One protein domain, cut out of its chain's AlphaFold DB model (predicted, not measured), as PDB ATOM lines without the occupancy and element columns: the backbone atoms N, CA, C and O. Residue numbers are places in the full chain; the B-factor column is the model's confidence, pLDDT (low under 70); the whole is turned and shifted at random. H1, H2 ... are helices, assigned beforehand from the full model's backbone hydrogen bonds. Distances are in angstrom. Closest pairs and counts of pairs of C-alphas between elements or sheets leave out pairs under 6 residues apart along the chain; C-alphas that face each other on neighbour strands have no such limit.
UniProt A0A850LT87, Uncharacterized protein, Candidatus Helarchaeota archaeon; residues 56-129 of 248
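What this domain is: This is residues 56 to 129 of the 248 residues of an uncharacterized protein of Candidatus Helarchaeota archaeon (UniProt A0A850LT87). Five helices lie in two layers, with H1, H3 and H5 side by side in one layer and H2 and H4 packed over them in the other. H3 is in the middle of its row, H2 covers the side of H3 toward H1, and H4 covers the side toward H5; the chain passes from one layer to the other at each tight link, and each helix runs against the one before it. The printed part has 74 residues with five named helices in the order H1, H2, H3, H4, H5 and no named strand, and its class is all helix, with 57 of the printed residues in the helices. The whole is compact, with a radius of gyration of the C-alphas of 10.9 A, and the C-alphas span 30 by 28 by 17 A.

How they stand to each other: H1, residues 56 to 64, and H2, residues 68 to 76, form a helical hairpin. They touch, and their closest C-alphas, those of Ile 59 and Ile 71, are 7.1 A apart. They run opposite ways at a shallow tilt of 32 degrees, only just short of steep. H3, residues 81 to 94, is the hub and touches the four other helices. H2 and H3 form a hairpin, opposite ways at a shallow tilt of 11 degrees, with the C-alphas of Ile 75 and Lys 84 closest at 5.6 A. H1 and H3 touch and run the same way at a shallow tilt of 28 degrees, and the closest C-alphas are those of Ile 59 and Ala 87, 6.5 A apart. H4, residues 98 to 108, forms a hairpin with H3, opposite ways at a shallow tilt of 16 degrees, with the C-alphas of Leu 88 and Ala 104 closest at 6.1 A. H4 also touches H2, running the same way at a shallow tilt of 15 degrees, and the closest C-alphas, of Glu 69 and Leu 100, are 7.3 A apart. H5, residues 114 to 127, touches H3 with 14 pairs of C-alphas within 8 A, the closest being those of Thr 89 and Ile 120 at 5.8 A. H3 and H5 run the same way at a shallow tilt of 3 degrees. H4 and H5 form a hairpin, opposite ways at a shallow tilt of 14 degrees, with the C-alphas of Ala 108 and Lys 117 closest at 5.2 A. H3, H4 and H5 are an up and down bundle, each helix running against the one before it in the chain. H1 is apart from H4 and from H5, and H2 is apart from H5. In H1, H2, H3, H4 and H5 every O i to N i+4 pair is within hydrogen-bond range.

Where its parts are: H1 begins at C-alpha 56, at (121.120, 11.347, -36.196), and measures 12.4 A from first to last C-alpha. H2, residues 68 to 76, is also 12.4 A long. H3 goes from C-alpha 81 at (108.128, 6.833, -37.050) to C-alpha 94, over 20.2 A. H4, residues 98 to 108, measures 15.1 A. H5, residues 114 to 127, measures 19.9 A and ends at C-alpha 127, at (109.278, 27.111, -32.036).

The domain as a whole: The two C-alphas farthest apart, those of Ser 65 and Leu 114, are 30.1 A apart. The first and last printed C-alphas, of Asn 56 and Tyr 129, are 25.9 A apart. The printed part has no cut, and the four links between the helices are tight. The mean pLDDT of the printed part is 79.3, and one printed residue, Ser 96, is under 70.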
ATOM      1  N   ASN A  56     121.087  10.061 -36.890       70.31
ATOM      2  CA  ASN A  56     121.120  11.347 -36.196       70.31
ATOM      3  C   ASN A  56     122.315  12.201 -36.642       70.31
ATOM      4  O   ASN A  56     122.183  13.398 -36.873       70.31
ATOM      5  N   PHE A  57     123.476  11.568 -36.838       74.19
ATOM      6  CA  PHE A  57     124.678  12.243 -37.323       74.19
ATOM      7  C   PHE A  57     124.512  12.801 -38.745       74.19
ATOM      8  O   PHE A  57     124.937  13.923 -39.013       74.19
ATOM      9  N   ILE A  58     123.864  12.044 -39.640       74.44
ATOM     10  CA  ILE A  58     123.572  12.492 -41.010       74.44
ATOM     11  C   ILE A  58     122.593  13.669 -40.978       74.44
ATOM     12  O   ILE A  58     122.878  14.700 -41.579       74.44
ATOM     13  N   ILE A  59     121.484  13.545 -40.237       75.19
ATOM     14  CA  ILE A  59     120.473  14.605 -40.102       75.19
ATOM     15  C   ILE A  59     121.123  15.892 -39.585       75.19
ATOM     16  O   ILE A  59     121.032  16.918 -40.251       75.19
ATOM     17  N   ASN A  60     121.882  15.826 -38.486       75.12
ATOM     18  CA  ASN A  60     122.569  16.989 -37.916       75.12
ATOM     19  C   ASN A  60     123.543  17.657 -38.897       75.12
ATOM     20  O   ASN A  60     123.718  18.873 -38.866       75.12
ATOM     21  N   LYS A  61     124.189  16.894 -39.785       75.88
ATOM     22  CA  LYS A  61     125.047  17.475 -40.825       75.88
ATOM     23  C   LYS A  61     124.261  18.122 -41.962       75.88
ATOM     24  O   LYS A  61     124.640  19.211 -42.383       75.88
ATOM     25  N   ILE A  62     123.182  17.496 -42.440       73.12
ATOM     26  CA  ILE A  62     122.323  18.089 -43.480       73.12
ATOM     27  C   ILE A  62     121.718  19.408 -42.969       73.12
ATOM     28  O   ILE A  62     121.698  20.403 -43.693       73.12
ATOM     29  N   VAL A  63     121.336  19.448 -41.692       75.50
ATOM     30  CA  VAL A  63     120.841  20.644 -40.991       75.50
ATOM     31  C   VAL A  63     121.882  21.754 -40.962       75.50
ATOM     32  O   VAL A  63     121.576  22.872 -41.352       75.50
ATOM     33  N   LYS A  64     123.142  21.445 -40.623       76.44
ATOM     34  CA  LYS A  64     124.251  22.419 -40.696       76.44
ATOM     35  C   LYS A  64     124.483  22.981 -42.102       76.44
ATOM     36  O   LYS A  64     125.102  24.029 -42.238       76.44
ATOM     37  N   SER A  65     124.016  22.287 -43.139       74.88
ATOM     38  CA  SER A  65     124.054  22.768 -44.524       74.88
ATOM     39  C   SER A  65     122.775  23.494 -44.971       74.88
ATOM     40  O   SER A  65     122.669  23.822 -46.149       74.88
ATOM     41  N   ASN A  66     121.812  23.736 -44.068       74.50
ATOM     42  CA  ASN A  66     120.501  24.352 -44.328       74.50
ATOM     43  C   ASN A  66     119.666  23.667 -45.430       74.50
ATOM     44  O   ASN A  66     118.795  24.277 -46.046       74.50
ATOM     45  N   LYS A  67     119.887  22.371 -45.669       79.94
ATOM     46  CA  LYS A  67     119.179  21.589 -46.696       79.94
ATOM     47  C   LYS A  67     117.947  20.884 -46.120       79.94
ATOM     48  O   LYS A  67     117.842  19.663 -46.129       79.94
ATOM     49  N   PHE A  68     117.010  21.644 -45.564       79.19
ATOM     50  CA  PHE A  68     115.862  21.080 -44.841       79.19
ATOM     51  C   PHE A  68     114.848  20.360 -45.739       79.19
ATOM     52  O   PHE A  68     114.350  19.297 -45.369       79.19
ATOM     53  N   GLU A  69     114.588  20.877 -46.942       79.31
ATOM     54  CA  GLU A  69     113.727  20.210 -47.936       79.31
ATOM     55  C   GLU A  69     114.223  18.803 -48.269       79.31
ATOM     56  O   GLU A  69     113.446  17.876 -48.503       79.31
ATOM     57  N   ASP A  70     115.539  18.637 -48.265       78.06
ATOM     58  CA  ASP A  70     116.172  17.367 -48.541       78.06
ATOM     59  C   ASP A  70     115.940  16.361 -47.409       78.06
ATOM     60  O   ASP A  70     115.691  15.185 -47.677       78.06
ATOM     61  N   ILE A  71     115.937  16.816 -46.151       78.31
ATOM     62  CA  ILE A  71     115.573  15.996 -44.987       78.31
ATOM     63  C   ILE A  71     114.100  15.584 -45.079       78.31
ATOM     64  O   ILE A  71     113.778  14.418 -44.856       78.31
ATOM     65  N   LEU A  72     113.209  16.498 -45.471       80.44
ATOM     66  CA  LEU A  72     111.788  16.197 -45.665       80.44
ATOM     67  C   LEU A  72     111.570  15.153 -46.771       80.44
ATOM     68  O   LEU A  72     110.873  14.158 -46.560       80.44
ATOM     69  N   LYS A  73     112.225  15.311 -47.931       81.06
ATOM     70  CA  LYS A  73     112.218  14.306 -49.014       81.06
ATOM     71  C   LYS A  73     112.766  12.963 -48.541       81.06
ATOM     72  O   LYS A  73     112.265  11.918 -48.946       81.06
ATOM     73  N   MET A  74     113.795  12.992 -47.701       76.06
ATOM     74  CA  MET A  74     114.456  11.809 -47.169       76.06
ATOM     75  C   MET A  74     113.543  10.993 -46.244       76.06
ATOM     76  O   MET A  74     113.533   9.765 -46.323       76.06
ATOM     77  N   ILE A  75     112.779  11.655 -45.374       79.81
ATOM     78  CA  ILE A  75     111.908  10.973 -44.407       79.81
ATOM     79  C   ILE A  75     110.504  10.683 -44.941       79.81
ATOM     80  O   ILE A  75     109.807   9.866 -44.340       79.81
ATOM     81  N   LYS A  76     110.092  11.297 -46.060       80.06
ATOM     82  CA  LYS A  76     108.751  11.143 -46.651       80.06
ATOM     83  C   LYS A  76     108.326   9.681 -46.794       80.06
ATOM     84  O   LYS A  76     107.273   9.300 -46.284       80.06
ATOM     85  N   ASP A  77     109.185   8.867 -47.401       74.81
ATOM     86  CA  ASP A  77     108.902   7.458 -47.708       74.81
ATOM     87  C   ASP A  77     109.402   6.494 -46.616       74.81
ATOM     88  O   ASP A  77     109.289   5.274 -46.740       74.81
ATOM     89  N   ASN A  78     109.973   7.018 -45.527       74.25
ATOM     90  CA  ASN A  78     110.517   6.192 -44.458       74.25
ATOM     91  C   ASN A  78     109.394   5.644 -43.558       74.25
ATOM     92  O   ASN A  78     108.520   6.390 -43.122       74.25
ATOM     93  N   LYS A  79     109.401   4.342 -43.257       76.31
ATOM     94  CA  LYS A  79     108.381   3.724 -42.390       76.31
ATOM     95  C   LYS A  79     108.689   3.822 -40.893       76.31
ATOM     96  O   LYS A  79     107.801   3.548 -40.101       76.31
ATOM     97  N   ASP A  80     109.901   4.209 -40.500       77.19
ATOM     98  CA  ASP A  80     110.294   4.370 -39.098       77.19
ATOM     99  C   ASP A  80     109.737   5.698 -38.534       77.19
ATOM    100  O   ASP A  80     110.207   6.785 -38.903       77.19
ATOM    101  N   PRO A  81     108.743   5.644 -37.628       76.81
ATOM    102  CA  PRO A  81     108.128   6.833 -37.050       76.81
ATOM    103  C   PRO A  81     109.085   7.590 -36.123       76.81
ATOM    104  O   PRO A  81     109.002   8.814 -36.036       76.81
ATOM    105  N   TYR A  82     110.031   6.902 -35.472       77.56
ATOM    106  CA  TYR A  82     111.041   7.570 -34.654       77.56
ATOM    107  C   TYR A  82     111.944   8.424 -35.532       77.56
ATOM    108  O   TYR A  82     112.296   9.543 -35.170       77.56
ATOM    109  N   LEU A  83     112.326   7.894 -36.691       76.62
ATOM    110  CA  LEU A  83     113.187   8.607 -37.616       76.62
ATOM    111  C   LEU A  83     112.532   9.882 -38.138       76.62
ATOM    112  O   LEU A  83     113.155  10.943 -38.146       76.62
ATOM    113  N   LYS A  84     111.269   9.757 -38.555       81.12
ATOM    114  CA  LYS A  84     110.444  10.887 -38.978       81.12
ATOM    115  C   LYS A  84     110.366  11.929 -37.872       81.12
ATOM    116  O   LYS A  84     110.646  13.091 -38.130       81.12
ATOM    117  N   SER A  85     110.072  11.492 -36.650       80.88
ATOM    118  CA  SER A  85     109.993  12.369 -35.488       80.88
ATOM    119  C   SER A  85     111.286  13.114 -35.230       80.88
ATOM    120  O   SER A  85     111.276  14.335 -35.212       80.88
ATOM    121  N   TYR A  86     112.403  12.399 -35.118       81.19
ATOM    122  CA  TYR A  86     113.696  13.017 -34.863       81.19
ATOM    123  C   TYR A  86     114.062  14.026 -35.956       81.19
ATOM    124  O   TYR A  86     114.452  15.149 -35.661       81.19
ATOM    125  N   ALA A  87     113.894  13.657 -37.226       80.75
ATOM    126  CA  ALA A  87     114.175  14.558 -38.334       80.75
ATOM    127  C   ALA A  87     113.303  15.821 -38.302       80.75
ATOM    128  O   ALA A  87     113.825  16.909 -38.523       80.75
ATOM    129  N   LEU A  88     112.005  15.686 -38.010       83.12
ATOM    130  CA  LEU A  88     111.071  16.810 -37.923       83.12
ATOM    131  C   LEU A  88     111.356  17.717 -36.719       83.12
ATOM    132  O   LEU A  88     111.276  18.935 -36.866       83.12
ATOM    133  N   THR A  89     111.755  17.157 -35.575       79.31
ATOM    134  CA  THR A  89     112.212  17.937 -34.415       79.31
ATOM    135  C   THR A  89     113.445  18.761 -34.777       79.31
ATOM    136  O   THR A  89     113.428  19.978 -34.634       79.31
ATOM    137  N   ILE A  90     114.482  18.142 -35.354       78.56
ATOM    138  CA  ILE A  90     115.702  18.874 -35.733       78.56
ATOM    139  C   ILE A  90     115.415  19.938 -36.810       78.56
ATOM    140  O   ILE A  90     115.993  21.026 -36.784       78.56
ATOM    141  N   ILE A  91     114.514  19.642 -37.754       78.12
ATOM    142  CA  ILE A  91     113.991  20.612 -38.726       78.12
ATOM    143  C   ILE A  91     113.403  21.815 -37.983       78.12
ATOM    144  O   ILE A  91     113.855  22.931 -38.210       78.12
ATOM    145  N   GLY A  92     112.468  21.617 -37.055       75.88
ATOM    146  CA  GLY A  92     111.875  22.742 -36.330       75.88
ATOM    147  C   GLY A  92     112.868  23.495 -35.426       75.88
ATOM    148  O   GLY A  92     112.693  24.690 -35.224       75.88
ATOM    149  N   GLU A  93     113.916  22.836 -34.904       75.69
ATOM    150  CA  GLU A  93     114.950  23.469 -34.062       75.69
ATOM    151  C   GLU A  93     115.781  24.492 -34.837       75.69
ATOM    152  O   GLU A  93     116.286  25.449 -34.256       75.69
ATOM    153  N   ASN A  94     115.952  24.277 -36.142       74.06
ATOM    154  CA  ASN A  94     116.946  24.988 -36.944       74.06
ATOM    155  C   ASN A  94     116.325  25.810 -38.083       74.06
ATOM    156  O   ASN A  94     117.053  26.378 -38.897       74.06
ATOM    157  N   ILE A  95     114.995  25.879 -38.165       73.94
ATOM    158  CA  ILE A  95     114.286  26.563 -39.249       73.94
ATOM    159  C   ILE A  95     113.645  27.855 -38.763       73.94
ATOM    160  O   ILE A  95     113.052  27.931 -37.694       73.94
ATOM    161  N   SER A  96     113.708  28.869 -39.625       69.62
ATOM    162  CA  SER A  96     112.994  30.146 -39.467       69.62
ATOM    163  C   SER A  96     112.017  30.424 -40.621       69.62
ATOM    164  O   SER A  96     111.408  31.486 -40.679       69.62
ATOM    165  N   SER A  97     111.869  29.483 -41.563       78.19
ATOM    166  CA  SER A  97     110.996  29.600 -42.739       78.19
ATOM    167  C   SER A  97     109.619  28.989 -42.488       78.19
ATOM    168  O   SER A  97     109.499  27.797 -42.201       78.19
ATOM    169  N   ASN A  98     108.569  29.788 -42.688       76.38
ATOM    170  CA  ASN A  98     107.176  29.362 -42.523       76.38
ATOM    171  C   ASN A  98     106.790  28.189 -43.432       76.38
ATOM    172  O   ASN A  98     106.097  27.282 -42.982       76.38
ATOM    173  N   ASN A  99     107.248  28.173 -44.686       80.75
ATOM    174  CA  ASN A  99     106.879  27.117 -45.636       80.75
ATOM    175  C   ASN A  99     107.372  25.745 -45.163       80.75
ATOM    176  O   ASN A  99     106.637  24.763 -45.218       80.75
ATOM    177  N   LEU A 100     108.583  25.696 -44.608       78.38
ATOM    178  CA  LEU A 100     109.154  24.459 -44.092       78.38
ATOM    179  C   LEU A 100     108.469  23.997 -42.799       78.38
ATOM    180  O   LEU A 100     108.321  22.794 -42.599       78.38
ATOM    181  N   PHE A 101     107.998  24.922 -41.951       81.69
ATOM    182  CA  PHE A 101     107.137  24.567 -40.818       81.69
ATOM    183  C   PHE A 101     105.816  23.948 -41.281       81.69
ATOM    184  O   PHE A 101     105.383  22.945 -40.717       81.69
ATOM    185  N   ILE A 102     105.190  24.498 -42.325       84.38
ATOM    186  CA  ILE A 102     103.945  23.954 -42.889       84.38
ATOM    187  C   ILE A 102     104.176  22.549 -43.453       84.38
ATOM    188  O   ILE A 102     103.384  21.639 -43.190       84.38
ATOM    189  N   ASP A 103     105.272  22.341 -44.180       83.88
ATOM    190  CA  ASP A 103     105.636  21.017 -44.674       83.88
ATOM    191  C   ASP A 103     105.882  20.037 -43.520       83.88
ATOM    192  O   ASP A 103     105.325  18.936 -43.520       83.88
ATOM    193  N   ALA A 104     106.645  20.446 -42.503       82.56
ATOM    194  CA  ALA A 104     106.910  19.636 -41.318       82.56
ATOM    195  C   ALA A 104     105.620  19.255 -40.574       82.56
ATOM    196  O   ALA A 104     105.449  18.091 -40.211       82.56
ATOM    197  N   LEU A 105     104.674  20.190 -40.425       85.62
ATOM    198  CA  LEU A 105     103.346  19.918 -39.868       85.62
ATOM    199  C   LEU A 105     102.598  18.877 -40.694       85.62
ATOM    200  O   LEU A 105     102.109  17.887 -40.155       85.62
ATOM    201  N   ASN A 106     102.532  19.060 -42.013       85.44
ATOM    202  CA  ASN A 106     101.858  18.116 -42.904       85.44
ATOM    203  C   ASN A 106     102.464  16.708 -42.835       85.44
ATOM    204  O   ASN A 106     101.747  15.726 -43.036       85.44
ATOM    205  N   PHE A 107     103.760  16.591 -42.540       83.00
ATOM    206  CA  PHE A 107     104.396  15.312 -42.247       83.00
ATOM    207  C   PHE A 107     104.067  14.777 -40.856       83.00
ATOM    208  O   PHE A 107     103.773  13.588 -40.742       83.00
ATOM    209  N   ALA A 108     104.080  15.624 -39.826       85.62
ATOM    210  CA  ALA A 108     103.754  15.241 -38.457       85.62
ATOM    211  C   ALA A 108     102.357  14.606 -38.372       85.62
ATOM    212  O   ALA A 108     102.210  13.511 -37.834       85.62
ATOM    213  N   TYR A 109     101.352  15.210 -39.018       83.88
ATOM    214  CA  TYR A 109      99.984  14.671 -39.046       83.88
ATOM    215  C   TYR A 109      99.877  13.273 -39.680       83.88
ATOM    216  O   TYR A 109      98.982  12.510 -39.317       83.88
ATOM    217  N   LYS A 110     100.822  12.890 -40.553       84.00
ATOM    218  CA  LYS A 110     100.889  11.563 -41.199       84.00
ATOM    219  C   LYS A 110     101.624  10.501 -40.375       84.00
ATOM    220  O   LYS A 110     101.760   9.371 -40.836       84.00
ATOM    221  N   ILE A 111     102.162  10.841 -39.204       82.69
ATOM    222  CA  ILE A 111     102.816   9.865 -38.325       82.69
ATOM    223  C   ILE A 111     101.746   9.078 -37.573       82.69
ATOM    224  O   ILE A 111     100.895   9.659 -36.915       82.69
ATOM    225  N   GLU A 112     101.788   7.752 -37.658       82.06
ATOM    226  CA  GLU A 112     100.797   6.884 -37.006       82.06
ATOM    227  C   GLU A 112     101.024   6.765 -35.492       82.06
ATOM    228  O   GLU A 112     100.075   6.636 -34.727       82.06
ATOM    229  N   VAL A 113     102.281   6.845 -35.043       84.00
ATOM    230  CA  VAL A 113     102.621   6.769 -33.616       84.00
ATOM    231  C   VAL A 113     102.254   8.082 -32.930       84.00
ATOM    232  O   VAL A 113     102.946   9.087 -33.108       84.00
ATOM    233  N   LEU A 114     101.183   8.044 -32.137       81.44
ATOM    234  CA  LEU A 114     100.573   9.206 -31.491       81.44
ATOM    235  C   LEU A 114     101.593  10.032 -30.693       81.44
ATOM    236  O   LEU A 114     101.793  11.199 -31.016       81.44
ATOM    237  N   ASP A 115     102.319   9.423 -29.754       80.56
ATOM    238  CA  ASP A 115     103.305  10.126 -28.914       80.56
ATOM    239  C   ASP A 115     104.348  10.890 -29.740       80.56
ATOM    240  O   ASP A 115     104.754  11.996 -29.392       80.56
ATOM    241  N   LYS A 116     104.760  10.320 -30.881       82.75
ATOM    242  CA  LYS A 116     105.741  10.940 -31.778       82.75
ATOM    243  C   LYS A 116     105.138  12.069 -32.591       82.75
ATOM    244  O   LYS A 116     105.761  13.117 -32.715       82.75
ATOM    245  N   LYS A 117     103.925  11.881 -33.122       84.88
ATOM    246  CA  LYS A 117     103.170  12.958 -33.778       84.88
ATOM    247  C   LYS A 117     103.099  14.175 -32.857       84.88
ATOM    248  O   LYS A 117     103.387  15.285 -33.286       84.88
ATOM    249  N   LEU A 118     102.768  13.947 -31.596       81.19
ATOM    250  CA  LEU A 118     102.542  14.993 -30.609       81.19
ATOM    251  C   LEU A 118     103.813  15.701 -30.182       81.19
ATOM    252  O   LEU A 118     103.832  16.925 -30.185       81.19
ATOM    253  N   GLU A 119     104.883  14.954 -29.909       82.44
ATOM    254  CA  GLU A 119     106.204  15.526 -29.630       82.44
ATOM    255  C   GLU A 119     106.596  16.545 -30.711       82.44
ATOM    256  O   GLU A 119     107.030  17.650 -30.403       82.44
ATOM    257  N   ILE A 120     106.352  16.218 -31.983       83.00
ATOM    258  CA  ILE A 120     106.654  17.102 -33.113       83.00
ATOM    259  C   ILE A 120     105.686  18.282 -33.188       83.00
ATOM    260  O   ILE A 120     106.125  19.399 -33.441       83.00
ATOM    261  N   LEU A 121     104.379  18.058 -33.020       84.50
ATOM    262  CA  LEU A 121     103.381  19.130 -33.093       84.50
ATOM    263  C   LEU A 121     103.588  20.160 -31.978       84.50
ATOM    264  O   LEU A 121     103.613  21.355 -32.269       84.50
ATOM    265  N   SER A 122     103.798  19.706 -30.739       82.00
ATOM    266  CA  SER A 122     104.127  20.562 -29.595       82.00
ATOM    267  C   SER A 122     105.416  21.327 -29.851       82.00
ATOM    268  O   SER A 122     105.465  22.540 -29.675       82.00
ATOM    269  N   PHE A 123     106.438  20.647 -30.365       83.50
ATOM    270  CA  PHE A 123     107.708  21.275 -30.686       83.50
ATOM    271  C   PHE A 123     107.587  22.342 -31.793       83.50
ATOM    272  O   PHE A 123     108.115  23.447 -31.661       83.50
ATOM    273  N   ILE A 124     106.847  22.060 -32.872       82.94
ATOM    274  CA  ILE A 124     106.584  23.042 -33.933       82.94
ATOM    275  C   ILE A 124     105.778  24.226 -33.385       82.94
ATOM    276  O   ILE A 124     106.105  25.366 -33.707       82.94
ATOM    277  N   ALA A 125     104.758  23.987 -32.555       82.00
ATOM    278  CA  ALA A 125     103.992  25.056 -31.920       82.00
ATOM    279  C   ALA A 125     104.883  25.932 -31.021       82.00
ATOM    280  O   ALA A 125     104.788  27.154 -31.073       82.00
ATOM    281  N   GLU A 126     105.787  25.318 -30.254       83.12
ATOM    282  CA  GLU A 126     106.712  26.016 -29.360       83.12
ATOM    283  C   GLU A 126     107.711  26.898 -30.125       83.12
ATOM    284  O   GLU A 126     107.991  28.023 -29.705       83.12
ATOM    285  N   LYS A 127     108.259  26.398 -31.242       82.38
ATOM    286  CA  LYS A 127     109.278  27.111 -32.036       82.38
ATOM    287  C   LYS A 127     108.705  28.040 -33.100       82.38
ATOM    288  O   LYS A 127     109.427  28.893 -33.619       82.38
ATOM    289  N   SER A 128     107.428  27.904 -33.438       77.25
ATOM    290  CA  SER A 128     106.795  28.738 -34.449       77.25
ATOM    291  C   SER A 128     106.294  30.059 -33.867       77.25
ATOM    292  O   SER A 128     105.301  30.106 -33.147       77.25
ATOM    293  N   TYR A 129     106.884  31.164 -34.320       73.94
ATOM    294  CA  TYR A 129     106.344  32.517 -34.111       73.94
ATOM    295  C   TYR A 129     105.357  32.946 -35.210       73.94
ATOM    296  O   TYR A 129     104.818  34.054 -35.186       73.94
TER     297      TYR A 129